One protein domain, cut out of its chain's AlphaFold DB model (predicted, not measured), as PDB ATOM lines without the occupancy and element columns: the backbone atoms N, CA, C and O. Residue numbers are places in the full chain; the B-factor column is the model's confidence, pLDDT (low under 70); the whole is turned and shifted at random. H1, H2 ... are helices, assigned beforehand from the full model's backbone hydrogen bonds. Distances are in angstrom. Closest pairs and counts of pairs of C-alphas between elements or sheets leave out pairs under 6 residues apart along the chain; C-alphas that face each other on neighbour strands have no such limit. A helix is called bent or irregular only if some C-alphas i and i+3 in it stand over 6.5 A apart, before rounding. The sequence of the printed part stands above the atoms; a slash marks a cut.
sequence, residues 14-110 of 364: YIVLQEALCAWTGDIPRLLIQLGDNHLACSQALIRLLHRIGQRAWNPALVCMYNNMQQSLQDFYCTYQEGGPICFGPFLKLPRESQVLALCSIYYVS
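Overview. This is residues 14 to 110 of the 364 residues of the protein "uncharacterized protein LOC106779061" of Vigna radiata var. radiata (UniProt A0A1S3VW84). Two pairs of side-by-side helices, H1 with H3 and H2 with H5, are stacked one over the other, with H2 folding back from the end of H1, where residues 28 to 35 touch it, and slanting away from H1 toward H3, so that H1 and H2 make a V, while H3 and H5 stay apart. The short helix H4 sits at one end, and from that end the loop before it, residues 78 to 89, reaches away from the helices as a narrow finger with its tip near Glu 82. The printed part has 97 residues with five named helices, in the order H1 to H5, and no named strand; its class is all helix. It is compact, with a radius of gyration of the C-alphas of 13.6 A, and spans 42 by 31 by 22 A.

Along the chain. H1, residues 14 to 35, begins with C-alpha 14 at (-50.247, 5.523, 23.901) and is 30.3 A long, with a kink of 34 degrees near residue 27. H2, residues 40 to 55, is 22.3 A long. H3, residues 60 to 77, is 26.1 A long, has a kink of 47 degrees near residue 71, and is only just irregular: C-alphas 72 and 75 are 6.54 A apart. H4 is residues 90 to 93, with C-alpha 90 at (-18.114, 16.662, 25.247). H5, residues 96 to 106, is 15.8 A long and ends with C-alpha 106 at (-31.958, 24.144, 29.197).

Arrangement. H1, H2 and H3 form an up-and-down bundle, each running against the one before it. H1, with residues 28 to 35 alone, touches H2 at a steep tilt of 40 degrees; their closest C-alphas, of Leu 32 and Ser 43, are 5.7 A apart, and the two are a helical hairpin. H2 and H3 are another; they touch through residues 53 to 54 and 62 to 66 alone, the closest C-alphas being those of Gly 54 and Tyr 66 at 6.9 A, at a shallow tilt of 34.6 degrees, only just short of steep. H1 and H3 touch the same way at 17 degrees, a shallow tilt, with the C-alphas of Thr 25 and Met 69 closest at 5.0 A. H5 touches H2 the same way at a shallow tilt of 29 degrees, closest at the C-alphas of His 51 and Ser 105, 4.6 A. H3, with residues 76 to 77 alone, touches H4; the C-alphas of Tyr 77 and Phe 91 are closest at 5.3 A. H5 is apart from H1 and H3. Every O i to N i+4 pair is within hydrogen-bond range in H2, against 16 of 18 in H1, 8 of 14 in H3 and 6 of 7 in H5; H4 is too short for such a pair.

Size, cuts and confidence. The two C-alphas farthest apart, of Tyr 14 and Gly 83, are 44.2 A from each other. The printed part has no cut. The link from H3 to H4 is long, with residues 78 to 79 and 87 to 88 paired antiparallel; the other links are tight. Mean pLDDT of the printed part is 86.4, and residues 14 and 81 to 83 are under 70.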
ATOM      1  N   TYR A  14     -50.688   4.710  22.770       66.50
ATOM      2  CA  TYR A  14     -50.247   5.523  23.901       66.50
ATOM      3  C   TYR A  14     -49.175   4.799  24.724       66.50
ATOM      4  O   TYR A  14     -48.211   5.425  25.152       66.50
ATOM      5  N   ILE A  15     -49.299   3.475  24.873       72.62
ATOM      6  CA  ILE A  15     -48.295   2.631  25.537       72.62
ATOM      7  C   ILE A  15     -46.979   2.649  24.748       72.62
ATOM      8  O   ILE A  15     -45.938   2.960  25.316       72.62
ATOM      9  N   VAL A  16     -47.030   2.430  23.429       76.62
ATOM     10  CA  VAL A  16     -45.837   2.464  22.559       76.62
ATOM     11  C   VAL A  16     -45.166   3.839  22.569       76.62
ATOM     12  O   VAL A  16     -43.942   3.936  22.623       76.62
ATOM     13  N   LEU A  17     -45.955   4.920  22.542       71.50
ATOM     14  CA  LEU A  17     -45.420   6.275  22.657       71.50
ATOM     15  C   LEU A  17     -44.735   6.484  24.011       71.50
ATOM     16  O   LEU A  17     -43.640   7.030  24.056       71.50
ATOM     17  N   GLN A  18     -45.344   6.039  25.109       71.56
ATOM     18  CA  GLN A  18     -44.775   6.180  26.447       71.56
ATOM     19  C   GLN A  18     -43.480   5.370  26.613       71.56
ATOM     20  O   GLN A  18     -42.510   5.892  27.156       71.56
ATOM     21  N   GLU A  19     -43.424   4.142  26.097       78.75
ATOM     22  CA  GLU A  19     -42.208   3.320  26.079       78.75
ATOM     23  C   GLU A  19     -41.094   3.968  25.246       78.75
ATOM     24  O   GLU A  19     -39.951   4.037  25.696       78.75
ATOM     25  N   ALA A  20     -41.427   4.519  24.073       77.25
ATOM     26  CA  ALA A  20     -40.472   5.243  23.239       77.25
ATOM     27  C   ALA A  20     -39.938   6.507  23.936       77.25
ATOM     28  O   ALA A  20     -38.732   6.748  23.930       77.25
ATOM     29  N   LEU A  21     -40.810   7.290  24.584       74.25
ATOM     30  CA  LEU A  21     -40.409   8.473  25.353       74.25
ATOM     31  C   LEU A  21     -39.514   8.097  26.546       74.25
ATOM     32  O   LEU A  21     -38.531   8.785  26.809       74.25
ATOM     33  N   CYS A  22     -39.803   6.986  27.232       76.25
ATOM     34  CA  CYS A  22     -38.958   6.454  28.304       76.25
ATOM     35  C   CYS A  22     -37.596   5.954  27.803       76.25
ATOM     36  O   CYS A  22     -36.603   6.126  28.497       76.25
ATOM     37  N   ALA A  23     -37.512   5.351  26.616       81.00
ATOM     38  CA  ALA A  23     -36.221   4.983  26.035       81.00
ATOM     39  C   ALA A  23     -35.388   6.234  25.705       81.00
ATOM     40  O   ALA A  23     -34.195   6.311  26.005       81.00
ATOM     41  N   TRP A  24     -36.037   7.270  25.165       82.56
ATOM     42  CA  TRP A  24     -35.366   8.504  24.759       82.56
ATOM     43  C   TRP A  24     -34.754   9.284  25.923       82.56
ATOM     44  O   TRP A  24     -33.735   9.945  25.708       82.56
ATOM     45  N   THR A  25     -35.313   9.191  27.140       80.00
ATOM     46  CA  THR A  25     -34.726   9.870  28.307       80.00
ATOM     47  C   THR A  25     -33.318   9.385  28.625       80.00
ATOM     48  O   THR A  25     -32.484  10.181  29.048       80.00
ATOM     49  N   GLY A  26     -33.044   8.098  28.408       80.62
ATOM     50  CA  GLY A  26     -31.715   7.520  28.587       80.62
ATOM     51  C   GLY A  26     -30.855   7.620  27.329       80.62
ATOM     52  O   GLY A  26     -29.666   7.935  27.409       80.62
ATOM     53  N   ASP A  27     -31.446   7.376  26.160       88.25
ATOM     54  CA  ASP A  27     -30.683   7.212  24.924       88.25
ATOM     55  C   ASP A  27     -30.133   8.532  24.375       88.25
ATOM     56  O   ASP A  27     -28.975   8.571  23.960       88.25
ATOM     57  N   ILE A  28     -30.908   9.628  24.388       89.50
ATOM     58  CA  ILE A  28     -30.445  10.910  23.824       89.50
ATOM     59  C   ILE A  28     -29.210  11.437  24.572       89.50
ATOM     60  O   ILE A  28     -28.205  11.723  23.910       89.50
ATOM     61  N   PRO A  29     -29.215  11.545  25.915       90.88
ATOM     62  CA  PRO A  29     -28.038  12.001  26.647       90.88
ATOM     63  C   PRO A  29     -26.846  11.059  26.460       90.88
ATOM     64  O   PRO A  29     -25.735  11.517  26.192       90.88
ATOM     65  N   ARG A  30     -27.076   9.737  26.490       91.56
ATOM     66  CA  ARG A  30     -26.018   8.739  26.281       91.56
ATOM     67  C   ARG A  30     -25.376   8.859  24.901       91.56
ATOM     68  O   ARG A  30     -24.152   8.805  24.794       91.56
ATOM     69  N   LEU A  31     -26.174   9.053  23.853       92.62
ATOM     70  CA  LEU A  31     -25.672   9.263  22.496       92.62
ATOM     71  C   LEU A  31     -24.886  10.572  22.383       92.62
ATOM     72  O   LEU A  31     -23.833  10.581  21.751       92.62
ATOM     73  N   LEU A  32     -25.339  11.658  23.019       92.12
ATOM     74  CA  LEU A  32     -24.590  12.921  23.057       92.12
ATOM     75  C   LEU A  32     -23.219  12.760  23.725       92.12
ATOM     76  O   LEU A  32     -22.232  13.303  23.229       92.12
ATOM     77  N   ILE A  33     -23.150  11.983  24.808       92.38
ATOM     78  CA  ILE A  33     -21.900  11.677  25.514       92.38
ATOM     79  C   ILE A  33     -20.967  10.824  24.639       92.38
ATOM     80  O   ILE A  33     -19.776  11.109  24.557       92.38
ATOM     81  N   GLN A  34     -21.500   9.801  23.963       91.69
ATOM     82  CA  GLN A  34     -20.715   8.868  23.143       91.69
ATOM     83  C   GLN A  34     -20.212   9.486  21.834       91.69
ATOM     84  O   GLN A  34     -19.069   9.254  21.439       91.69
ATOM     85  N   LEU A  35     -21.062  10.249  21.143       91.56
ATOM     86  CA  LEU A  35     -20.720  10.869  19.861       91.56
ATOM     87  C   LEU A  35     -19.788  12.061  20.051       91.56
ATOM     88  O   LEU A  35     -18.825  12.212  19.296       91.56
ATOM     89  N   GLY A  36     -20.076  12.886  21.061       88.06
ATOM     90  CA  GLY A  36     -19.251  14.002  21.492       88.06
ATOM     91  C   GLY A  36     -18.688  14.856  20.355       88.06
ATOM     92  O   GLY A  36     -19.402  15.235  19.421       88.06
ATOM     93  N   ASP A  37     -17.398  15.162  20.438       86.75
ATOM     94  CA  ASP A  37     -16.639  15.887  19.419       86.75
ATOM     95  C   ASP A  37     -16.172  15.007  18.248       86.75
ATOM     96  O   ASP A  37     -15.877  15.522  17.172       86.75
ATOM     97  N   ASN A  38     -16.190  13.681  18.407       90.12
ATOM     98  CA  ASN A  38     -15.777  12.737  17.363       90.12
ATOM     99  C   ASN A  38     -16.756  12.696  16.175       90.12
ATOM    100  O   ASN A  38     -16.361  12.403  15.048       90.12
ATOM    101  N   HIS A  39     -18.035  13.012  16.410       92.31
ATOM    102  CA  HIS A  39     -19.086  13.004  15.389       92.31
ATOM    103  C   HIS A  39     -19.927  14.287  15.422       92.31
ATOM    104  O   HIS A  39     -21.138  14.253  15.647       92.31
ATOM    105  N   LEU A  40     -19.291  15.432  15.148       91.56
ATOM    106  CA  LEU A  40     -19.894  16.769  15.256       91.56
ATOM    107  C   LEU A  40     -21.263  16.918  14.580       91.56
ATOM    108  O   LEU A  40     -22.176  17.485  15.178       91.56
ATOM    109  N   ALA A  41     -21.432  16.405  13.357       92.25
ATOM    110  CA  ALA A  41     -22.700  16.499  12.633       92.25
ATOM    111  C   ALA A  41     -23.834  15.744  13.352       92.25
ATOM    112  O   ALA A  41     -24.952  16.252  13.455       92.25
ATOM    113  N   CYS A  42     -23.533  14.562  13.897       92.81
ATOM    114  CA  CYS A  42     -24.492  13.753  14.644       92.81
ATOM    115  C   CYS A  42     -24.822  14.397  15.993       92.81
ATOM    116  O   CYS A  42     -25.997  14.552  16.322       92.81
ATOM    117  N   SER A  43     -23.810  14.855  16.735       93.44
ATOM    118  CA  SER A  43     -24.003  15.581  17.997       93.44
ATOM    119  C   SER A  43     -24.845  16.839  17.785       93.44
ATOM    120  O   SER A  43     -25.798  17.083  18.517       93.44
ATOM    121  N   GLN A  44     -24.585  17.605  16.722       94.38
ATOM    122  CA  GLN A  44     -25.384  18.781  16.385       94.38
ATOM    123  C   GLN A  44     -26.833  18.416  16.019       94.38
ATOM    124  O   GLN A  44     -27.762  19.130  16.404       94.38
ATOM    125  N   ALA A  45     -27.056  17.319  15.290       93.94
ATOM    126  CA  ALA A  45     -28.400  16.833  14.987       93.94
ATOM    127  C   ALA A  45     -29.162  16.429  16.263       93.94
ATOM    128  O   ALA A  45     -30.328  16.798  16.409       93.94
ATOM    129  N   LEU A  46     -28.496  15.758  17.207       93.56
ATOM    130  CA  LEU A  46     -29.071  15.392  18.503       93.56
ATOM    131  C   LEU A  46     -29.379  16.615  19.372       93.56
ATOM    132  O   LEU A  46     -30.456  16.681  19.955       93.56
ATOM    133  N   ILE A  47     -28.505  17.623  19.405       94.62
ATOM    134  CA  ILE A  47     -28.766  18.880  20.128       94.62
ATOM    135  C   ILE A  47     -29.963  19.619  19.508       94.62
ATOM    136  O   ILE A  47     -30.828  20.111  20.229       94.62
ATOM    137  N   ARG A  48     -30.074  19.660  18.172       93.88
ATOM    138  CA  ARG A  48     -31.257  20.221  17.490       93.88
ATOM    139  C   ARG A  48     -32.530  19.448  17.823       93.88
ATOM    140  O   ARG A  48     -33.584  20.066  17.970       93.88
ATOM    141  N   LEU A  49     -32.449  18.123  17.919       91.06
ATOM    142  CA  LEU A  49     -33.573  17.288  18.329       91.06
ATOM    143  C   LEU A  49     -33.978  17.599  19.775       91.06
ATOM    144  O   LEU A  49     -35.148  17.889  20.006       91.06
ATOM    145  N   LEU A  50     -33.021  17.629  20.708       90.19
ATOM    146  CA  LEU A  50     -33.246  17.985  22.111       90.19
ATOM    147  C   LEU A  50     -33.922  19.357  22.230       90.19
ATOM    148  O   LEU A  50     -34.960  19.485  22.875       90.19
ATOM    149  N   HIS A  51     -33.409  20.360  21.517       91.12
ATOM    150  CA  HIS A  51     -33.992  21.697  21.482       91.12
ATOM    151  C   HIS A  51     -35.440  21.700  20.961       91.12
ATOM    152  O   HIS A  51     -36.312  22.338  21.548       91.12
ATOM    153  N   ARG A  52     -35.723  20.970  19.872       88.88
ATOM    154  CA  ARG A  52     -37.079  20.853  19.303       88.88
ATOM    155  C   ARG A  52     -38.043  20.126  20.235       88.88
ATOM    156  O   ARG A  52     -39.214  20.492  20.286       88.88
ATOM    157  N   ILE A  53     -37.570  19.112  20.959       85.12
ATOM    158  CA  ILE A  53     -38.357  18.432  21.992       85.12
ATOM    159  C   ILE A  53     -38.704  19.433  23.097       85.12
ATOM    160  O   ILE A  53     -39.878  19.561  23.441       85.12
ATOM    161  N   GLY A  54     -37.722  20.205  23.572       87.44
ATOM    162  CA  GLY A  54     -37.932  21.271  24.552       87.44
ATOM    163  C   GLY A  54     -38.969  22.304  24.096       87.44
ATOM    164  O   GLY A  54     -39.916  22.592  24.821       87.44
ATOM    165  N   GLN A  55     -38.888  22.777  22.848       87.38
ATOM    166  CA  GLN A  55     -39.881  23.692  22.254       87.38
ATOM    167  C   GLN A  55     -41.315  23.144  22.252       87.38
ATOM    168  O   GLN A  55     -42.274  23.909  22.166       87.38
ATOM    169  N   ARG A  56     -41.474  21.819  22.298       84.12
ATOM    170  CA  ARG A  56     -42.771  21.130  22.314       84.12
ATOM    171  C   ARG A  56     -43.152  20.621  23.706       84.12
ATOM    172  O   ARG A  56     -44.232  20.044  23.850       84.12
ATOM    173  N   ALA A  57     -42.341  20.880  24.733       78.25
ATOM    174  CA  ALA A  57     -42.593  20.517  26.125       78.25
ATOM    175  C   ALA A  57     -43.669  21.409  26.787       78.25
ATOM    176  O   ALA A  57     -43.521  21.872  27.909       78.25
ATOM    177  N   TRP A  58     -44.776  21.661  26.087       72.06
ATOM    178  CA  TRP A  58     -46.047  22.100  26.681       72.06
ATOM    179  C   TRP A  58     -46.991  20.912  26.901       72.06
ATOM    180  O   TRP A  58     -47.981  21.019  27.617       72.06
ATOM    181  N   ASN A  59     -46.679  19.764  26.291       77.38
ATOM    182  CA  ASN A  59     -47.352  18.506  26.577       77.38
ATOM    183  C   ASN A  59     -46.823  17.937  27.912       77.38
ATOM    184  O   ASN A  59     -45.615  17.707  28.008       77.38
ATOM    185  N   PRO A  60     -47.685  17.649  28.908       77.75
ATOM    186  CA  PRO A  60     -47.262  17.132  30.213       77.75
ATOM    187  C   PRO A  60     -46.364  15.887  30.149       77.75
ATOM    188  O   PRO A  60     -45.416  15.774  30.926       77.75
ATOM    189  N   ALA A  61     -46.606  14.981  29.194       76.50
ATOM    190  CA  ALA A  61     -45.784  13.785  29.011       76.50
ATOM    191  C   ALA A  61     -44.355  14.137  28.559       76.50
ATOM    192  O   ALA A  61     -43.382  13.568  29.054       76.50
ATOM    193  N   LEU A  62     -44.220  15.126  27.667       78.75
ATOM    194  CA  LEU A  62     -42.918  15.615  27.211       78.75
ATOM    195  C   LEU A  62     -42.199  16.424  28.290       78.75
ATOM    196  O   LEU A  62     -40.986  16.310  28.390       78.75
ATOM    197  N   VAL A  63     -42.920  17.188  29.120       83.25
ATOM    198  CA  VAL A  63     -42.334  17.918  30.261       83.25
ATOM    199  C   VAL A  63     -41.670  16.952  31.236       83.25
ATOM    200  O   VAL A  63     -40.507  17.134  31.585       83.25
ATOM    201  N   CYS A  64     -42.385  15.899  31.646       80.94
ATOM    202  CA  CYS A  64     -41.849  14.901  32.570       80.94
ATOM    203  C   CYS A  64     -40.606  14.213  31.988       80.94
ATOM    204  O   CYS A  64     -39.566  14.166  32.640       80.94
ATOM    205  N   MET A  65     -40.682  13.773  30.727       82.81
ATOM    206  CA  MET A  65     -39.546  13.199  30.004       82.81
ATOM    207  C   MET A  65     -38.346  14.158  29.981       82.81
ATOM    208  O   MET A  65     -37.223  13.766  30.292       82.81
ATOM    209  N   TYR A  66     -38.584  15.425  29.641       85.50
ATOM    210  CA  TYR A  66     -37.538  16.433  29.512       85.50
ATOM    211  C   TYR A  66     -36.851  16.748  30.838       85.50
ATOM    212  O   TYR A  66     -35.627  16.834  30.893       85.50
ATOM    213  N   ASN A  67     -37.619  16.840  31.921       86.00
ATOM    214  CA  ASN A  67     -37.065  17.033  33.255       86.00
ATOM    215  C   ASN A  67     -36.246  15.825  33.718       86.00
ATOM    216  O   ASN A  67     -35.186  16.015  34.309       86.00
ATOM    217  N   ASN A  68     -36.701  14.604  33.422       85.81
ATOM    218  CA  ASN A  68     -36.002  13.377  33.807       85.81
ATOM    219  C   ASN A  68     -34.671  13.200  33.054       85.81
ATOM    220  O   ASN A  68     -33.754  12.575  33.580       85.81
ATOM    221  N   MET A  69     -34.532  13.780  31.855       86.94
ATOM    222  CA  MET A  69     -33.276  13.754  31.091       86.94
ATOM    223  C   MET A  69     -32.131  14.529  31.748       86.94
ATOM    224  O   MET A  69     -30.976  14.278  31.413       86.94
ATOM    225  N   GLN A  70     -32.416  15.463  32.661       87.50
ATOM    226  CA  GLN A  70     -31.393  16.317  33.279       87.50
ATOM    227  C   GLN A  70     -30.287  15.514  33.959       87.50
ATOM    228  O   GLN A  70     -29.111  15.773  33.717       87.50
ATOM    229  N   GLN A  71     -30.652  14.485  34.723       83.38
ATOM    230  CA  GLN A  71     -29.674  13.651  35.423       83.38
ATOM    231  C   GLN A  71     -28.706  12.978  34.446       83.38
ATOM    232  O   GLN A  71     -27.499  12.991  34.652       83.38
ATOM    233  N   SER A  72     -29.218  12.449  33.335       86.19
ATOM    234  CA  SER A  72     -28.389  11.807  32.311       86.19
ATOM    235  C   SER A  72     -27.615  12.809  31.447       86.19
ATOM    236  O   SER A  72     -26.598  12.452  30.859       86.19
ATOM    237  N   LEU A  73     -28.070  14.064  31.359       88.25
ATOM    238  CA  LEU A  73     -27.365  15.149  30.668       88.25
ATOM    239  C   LEU A  73     -26.218  15.739  31.489       88.25
ATOM    240  O   LEU A  73     -25.405  16.468  30.929       88.25
ATOM    241  N   GLN A  74     -26.120  15.436  32.782       89.75
ATOM    242  CA  GLN A  74     -25.044  15.931  33.634       89.75
ATOM    243  C   GLN A  74     -23.659  15.635  33.032       89.75
ATOM    244  O   GLN A  74     -22.849  16.542  32.824       89.75
ATOM    245  N   ASP A  75     -23.445  14.378  32.647       90.62
ATOM    246  CA  ASP A  75     -22.177  13.859  32.131       90.62
ATOM    247  C   ASP A  75     -21.791  14.446  30.766       90.62
ATOM    248  O   ASP A  75     -20.619  14.445  30.386       90.62
ATOM    249  N   PHE A  76     -22.762  15.001  30.032       93.38
ATOM    250  CA  PHE A  76     -22.490  15.745  28.805       93.38
ATOM    251  C   PHE A  76     -21.723  17.051  29.084       93.38
ATOM    252  O   PHE A  76     -20.895  17.461  28.264       93.38
ATOM    253  N   TYR A  77     -21.944  17.665  30.250       93.19
ATOM    254  CA  TYR A  77     -21.226  18.851  30.719       93.19
ATOM    255  C   TYR A  77     -19.954  18.464  31.479       93.19
ATOM    256  O   TYR A  77     -18.848  18.820  31.063       93.19
ATOM    257  N   CYS A  78     -20.093  17.704  32.567       90.12
ATOM    258  CA  CYS A  78     -18.972  17.097  33.280       90.12
ATOM    259  C   CYS A  78     -19.426  15.973  34.215       90.12
ATOM    260  O   CYS A  78     -20.516  16.019  34.780       90.12
ATOM    261  N   THR A  79     -18.533  15.018  34.455       84.19
ATOM    262  CA  THR A  79     -18.666  14.014  35.512       84.19
ATOM    263  C   THR A  79     -17.865  14.439  36.740       84.19
ATOM    264  O   THR A  79     -16.721  14.898  36.644       84.19
ATOM    265  N   TYR A  80     -18.476  14.276  37.914       73.44
ATOM    266  CA  TYR A  80     -17.834  14.491  39.208       73.44
ATOM    267  C   TYR A  80     -17.725  13.157  39.946       73.44
ATOM    268  O   TYR A  80     -18.736  12.509  40.201       73.44
ATOM    269  N   GLN A  81     -16.506  12.762  40.306       69.44
ATOM    270  CA  GLN A  81     -16.268  11.679  41.258       69.44
ATOM    271  C   GLN A  81     -15.942  12.304  42.616       69.44
ATOM    272  O   GLN A  81     -15.104  13.203  42.690       69.44
ATOM    273  N   GLU A  82     -16.596  11.851  43.689       66.25
ATOM    274  CA  GLU A  82     -16.289  12.318  45.045       66.25
ATOM    275  C   GLU A  82     -14.798  12.114  45.353       66.25
ATOM    276  O   GLU A  82     -14.286  10.998  45.318       66.25
ATOM    277  N   GLY A  83     -14.081  13.215  45.601       63.31
ATOM    278  CA  GLY A  83     -12.636  13.207  45.856       63.31
ATOM    279  C   GLY A  83     -11.739  12.983  44.627       63.31
ATOM    280  O   GLY A  83     -10.520  12.942  44.780       63.31
ATOM    281  N   GLY A  84     -12.311  12.862  43.425       72.69
ATOM    282  CA  GLY A  84     -11.591  12.660  42.166       72.69
ATOM    283  C   GLY A  84     -11.435  13.930  41.314       72.69
ATOM    284  O   GLY A  84     -12.012  14.977  41.623       72.69
ATOM    285  N   PRO A  85     -10.646  13.862  40.223       80.56
ATOM    286  CA  PRO A  85     -10.553  14.948  39.252       80.56
ATOM    287  C   PRO A  85     -11.888  15.149  38.520       80.56
ATOM    288  O   PRO A  85     -12.640  14.205  38.287       80.56
ATOM    289  N   ILE A  86     -12.166  16.393  38.125       86.38
ATOM    290  CA  ILE A  86     -13.331  16.717  37.294       86.38
ATOM    291  C   ILE A  86     -13.043  16.267  35.864       86.38
ATOM    292  O   ILE A  86     -12.065  16.707  35.253       86.38
ATOM    293  N   CYS A  87     -13.917  15.430  35.319       88.31
ATOM    294  CA  CYS A  87     -13.829  14.961  33.946       88.31
ATOM    295  C   CYS A  87     -14.842  15.732  33.095       88.31
ATOM    296  O   CYS A  87     -16.051  15.543  33.212       88.31
ATOM    297  N   PHE A  88     -14.357  16.641  32.249       91.19
ATOM    298  CA  PHE A  88     -15.235  17.437  31.394       91.19
ATOM    299  C   PHE A  88     -15.844  16.598  30.272       91.19
ATOM    300  O   PHE A  88     -15.148  15.839  29.595       91.19
ATOM    301  N   GLY A  89     -17.148  16.769  30.080       91.75
ATOM    302  CA  GLY A  89     -17.907  16.110  29.034       91.75
ATOM    303  C   GLY A  89     -17.705  16.764  27.663       91.75
ATOM    304  O   GLY A  89     -17.011  17.782  27.531       91.75
ATOM    305  N   PRO A  90     -18.322  16.198  26.613       93.81
ATOM    306  CA  PRO A  90     -18.114  16.662  25.247       93.81
ATOM    307  C   PRO A  90     -18.565  18.096  24.983       93.81
ATOM    308  O   PRO A  90     -18.067  18.707  24.040       93.81
ATOM    309  N   PHE A  91     -19.461  18.653  25.808       95.56
ATOM    310  CA  PHE A  91     -19.956  20.024  25.673       95.56
ATOM    311  C   PHE A  91     -18.832  21.042  25.429       95.56
ATOM    312  O   PHE A  91     -18.929  21.845  24.501       95.56
ATOM    313  N   LEU A  92     -17.736  20.980  26.193       93.94
ATOM    314  CA  LEU A  92     -16.630  21.942  26.077       93.94
ATOM    315  C   LEU A  92     -15.890  21.884  24.736       93.94
ATOM    316  O   LEU A  92     -15.281  22.871  24.336       93.94
ATOM    317  N   LYS A  93     -15.941  20.747  24.042       93.69
ATOM    318  CA  LYS A  93     -15.226  20.525  22.779       93.69
ATOM    319  C   LYS A  93     -16.089  20.787  21.547       93.69
ATOM    320  O   LYS A  93     -15.588  20.775  20.425       93.69
ATOM    321  N   LEU A  94     -17.390  20.998  21.734       94.62
ATOM    322  CA  LEU A  94     -18.296  21.287  20.634       94.62
ATOM    323  C   LEU A  94     -18.068  22.699  20.069       94.62
ATOM    324  O   LEU A  94     -17.687  23.610  20.803       94.62
ATOM    325  N   PRO A  95     -18.384  22.926  18.779       94.75
ATOM    326  CA  PRO A  95     -18.424  24.263  18.208       94.75
ATOM    327  C   PRO A  95     -19.335  25.193  19.010       94.75
ATOM    328  O   PRO A  95     -20.404  24.783  19.470       94.75
ATOM    329  N   ARG A  96     -18.952  26.471  19.094       95.31
ATOM    330  CA  ARG A  96     -19.667  27.515  19.845       95.31
ATOM    331  C   ARG A  96     -21.176  27.538  19.575       95.31
ATOM    332  O   ARG A  96     -21.969  27.643  20.501       95.31
ATOM    333  N   GLU A  97     -21.588  27.408  18.316       93.94
ATOM    334  CA  GLU A  97     -23.009  27.389  17.936       93.94
ATOM    335  C   GLU A  97     -23.766  26.202  18.548       93.94
ATOM    336  O   GLU A  97     -24.895  26.348  19.016       93.94
ATOM    337  N   SER A  98     -23.131  25.028  18.583       95.06
ATOM    338  CA  SER A  98     -23.688  23.822  19.195       95.06
ATOM    339  C   SER A  98     -23.756  23.948  20.717       95.06
ATOM    340  O   SER A  98     -24.738  23.510  21.310       95.06
ATOM    341  N   GLN A  99     -22.758  24.583  21.342       96.06
ATOM    342  CA  GLN A  99     -22.770  24.881  22.777       96.06
ATOM    343  C   GLN A  99     -23.940  25.799  23.135       96.06
ATOM    344  O   GLN A  99     -24.735  25.464  24.008       96.06
ATOM    345  N   VAL A 100     -24.106  26.914  22.416       95.69
ATOM    346  CA  VAL A 100     -25.230  27.839  22.636       95.69
ATOM    347  C   VAL A 100     -26.565  27.128  22.442       95.69
ATOM    348  O   VAL A 100     -27.442  27.255  23.288       95.69
ATOM    349  N   LEU A 101     -26.723  26.325  21.387       94.94
ATOM    350  CA  LEU A 101     -27.971  25.597  21.154       94.94
ATOM    351  C   LEU A 101     -28.272  24.567  22.259       94.94
ATOM    352  O   LEU A 101     -29.431  24.408  22.656       94.94
ATOM    353  N   ALA A 102     -27.245  23.893  22.786       94.44
ATOM    354  CA  ALA A 102     -27.390  23.006  23.936       94.44
ATOM    355  C   ALA A 102     -27.853  23.784  25.178       94.44
ATOM    356  O   ALA A 102     -28.820  23.380  25.820       94.44
ATOM    357  N   LEU A 103     -27.270  24.955  25.449       94.62
ATOM    358  CA  LEU A 103     -27.711  25.835  26.537       94.62
ATOM    359  C   LEU A 103     -29.143  26.349  26.326       94.62
ATOM    360  O   LEU A 103     -29.942  26.340  27.256       94.62
ATOM    361  N   CYS A 104     -29.531  26.706  25.099       91.81
ATOM    362  CA  CYS A 104     -30.913  27.075  24.782       91.81
ATOM    363  C   CYS A 104     -31.903  25.930  25.027       91.81
ATOM    364  O   CYS A 104     -33.098  26.170  25.167       91.81
ATOM    365  N   SER A 105     -31.438  24.680  25.054       89.56
ATOM    366  CA  SER A 105     -32.281  23.532  25.385       89.56
ATOM    367  C   SER A 105     -32.615  23.517  26.886       89.56
ATOM    368  O   SER A 105     -33.729  23.149  27.258       89.56
ATOM    369  N   ILE A 106     -31.723  24.017  27.747       88.44
ATOM    370  CA  ILE A 106     -31.958  24.144  29.197       88.44
ATOM    371  C   ILE A 106     -33.144  25.067  29.502       88.44
ATOM    372  O   ILE A 106     -33.887  24.827  30.449       88.44
ATOM    373  N   TYR A 107     -33.385  26.075  28.660       85.56
ATOM    374  CA  TYR A 107     -34.521  26.984  28.815       85.56
ATOM    375  C   TYR A 107     -35.862  26.241  28.943       85.56
ATOM    376  O   TYR A 107     -36.755  26.708  29.638       85.56
ATOM    377  N   TYR A 108     -36.046  25.083  28.311       87.38
ATOM    378  CA  TYR A 108     -37.339  24.387  28.327       87.38
ATOM    379  C   TYR A 108     -37.560  23.474  29.535       87.38
ATOM    380  O   TYR A 108     -38.630  22.885  29.666       87.38
ATOM    381  N   VAL A 109     -36.574  23.360  30.422       87.69
ATOM    382  CA  VAL A 109     -36.711  22.603  31.664       87.69
ATOM    383  C   VAL A 109     -37.670  23.342  32.606       87.69
ATOM    384  O   VAL A 109     -37.631  24.569  32.695       87.69
ATOM    385  N   SER A 110     -38.550  22.618  33.309       88.38
ATOM    386  CA  SER A 110     -39.475  23.259  34.257       88.38
ATOM    387  C   SER A 110     -38.829  23.561  35.610       88.38
ATOM    388  O   SER A 110     -39.254  24.485  36.293       88.38
TER     389      SER A 110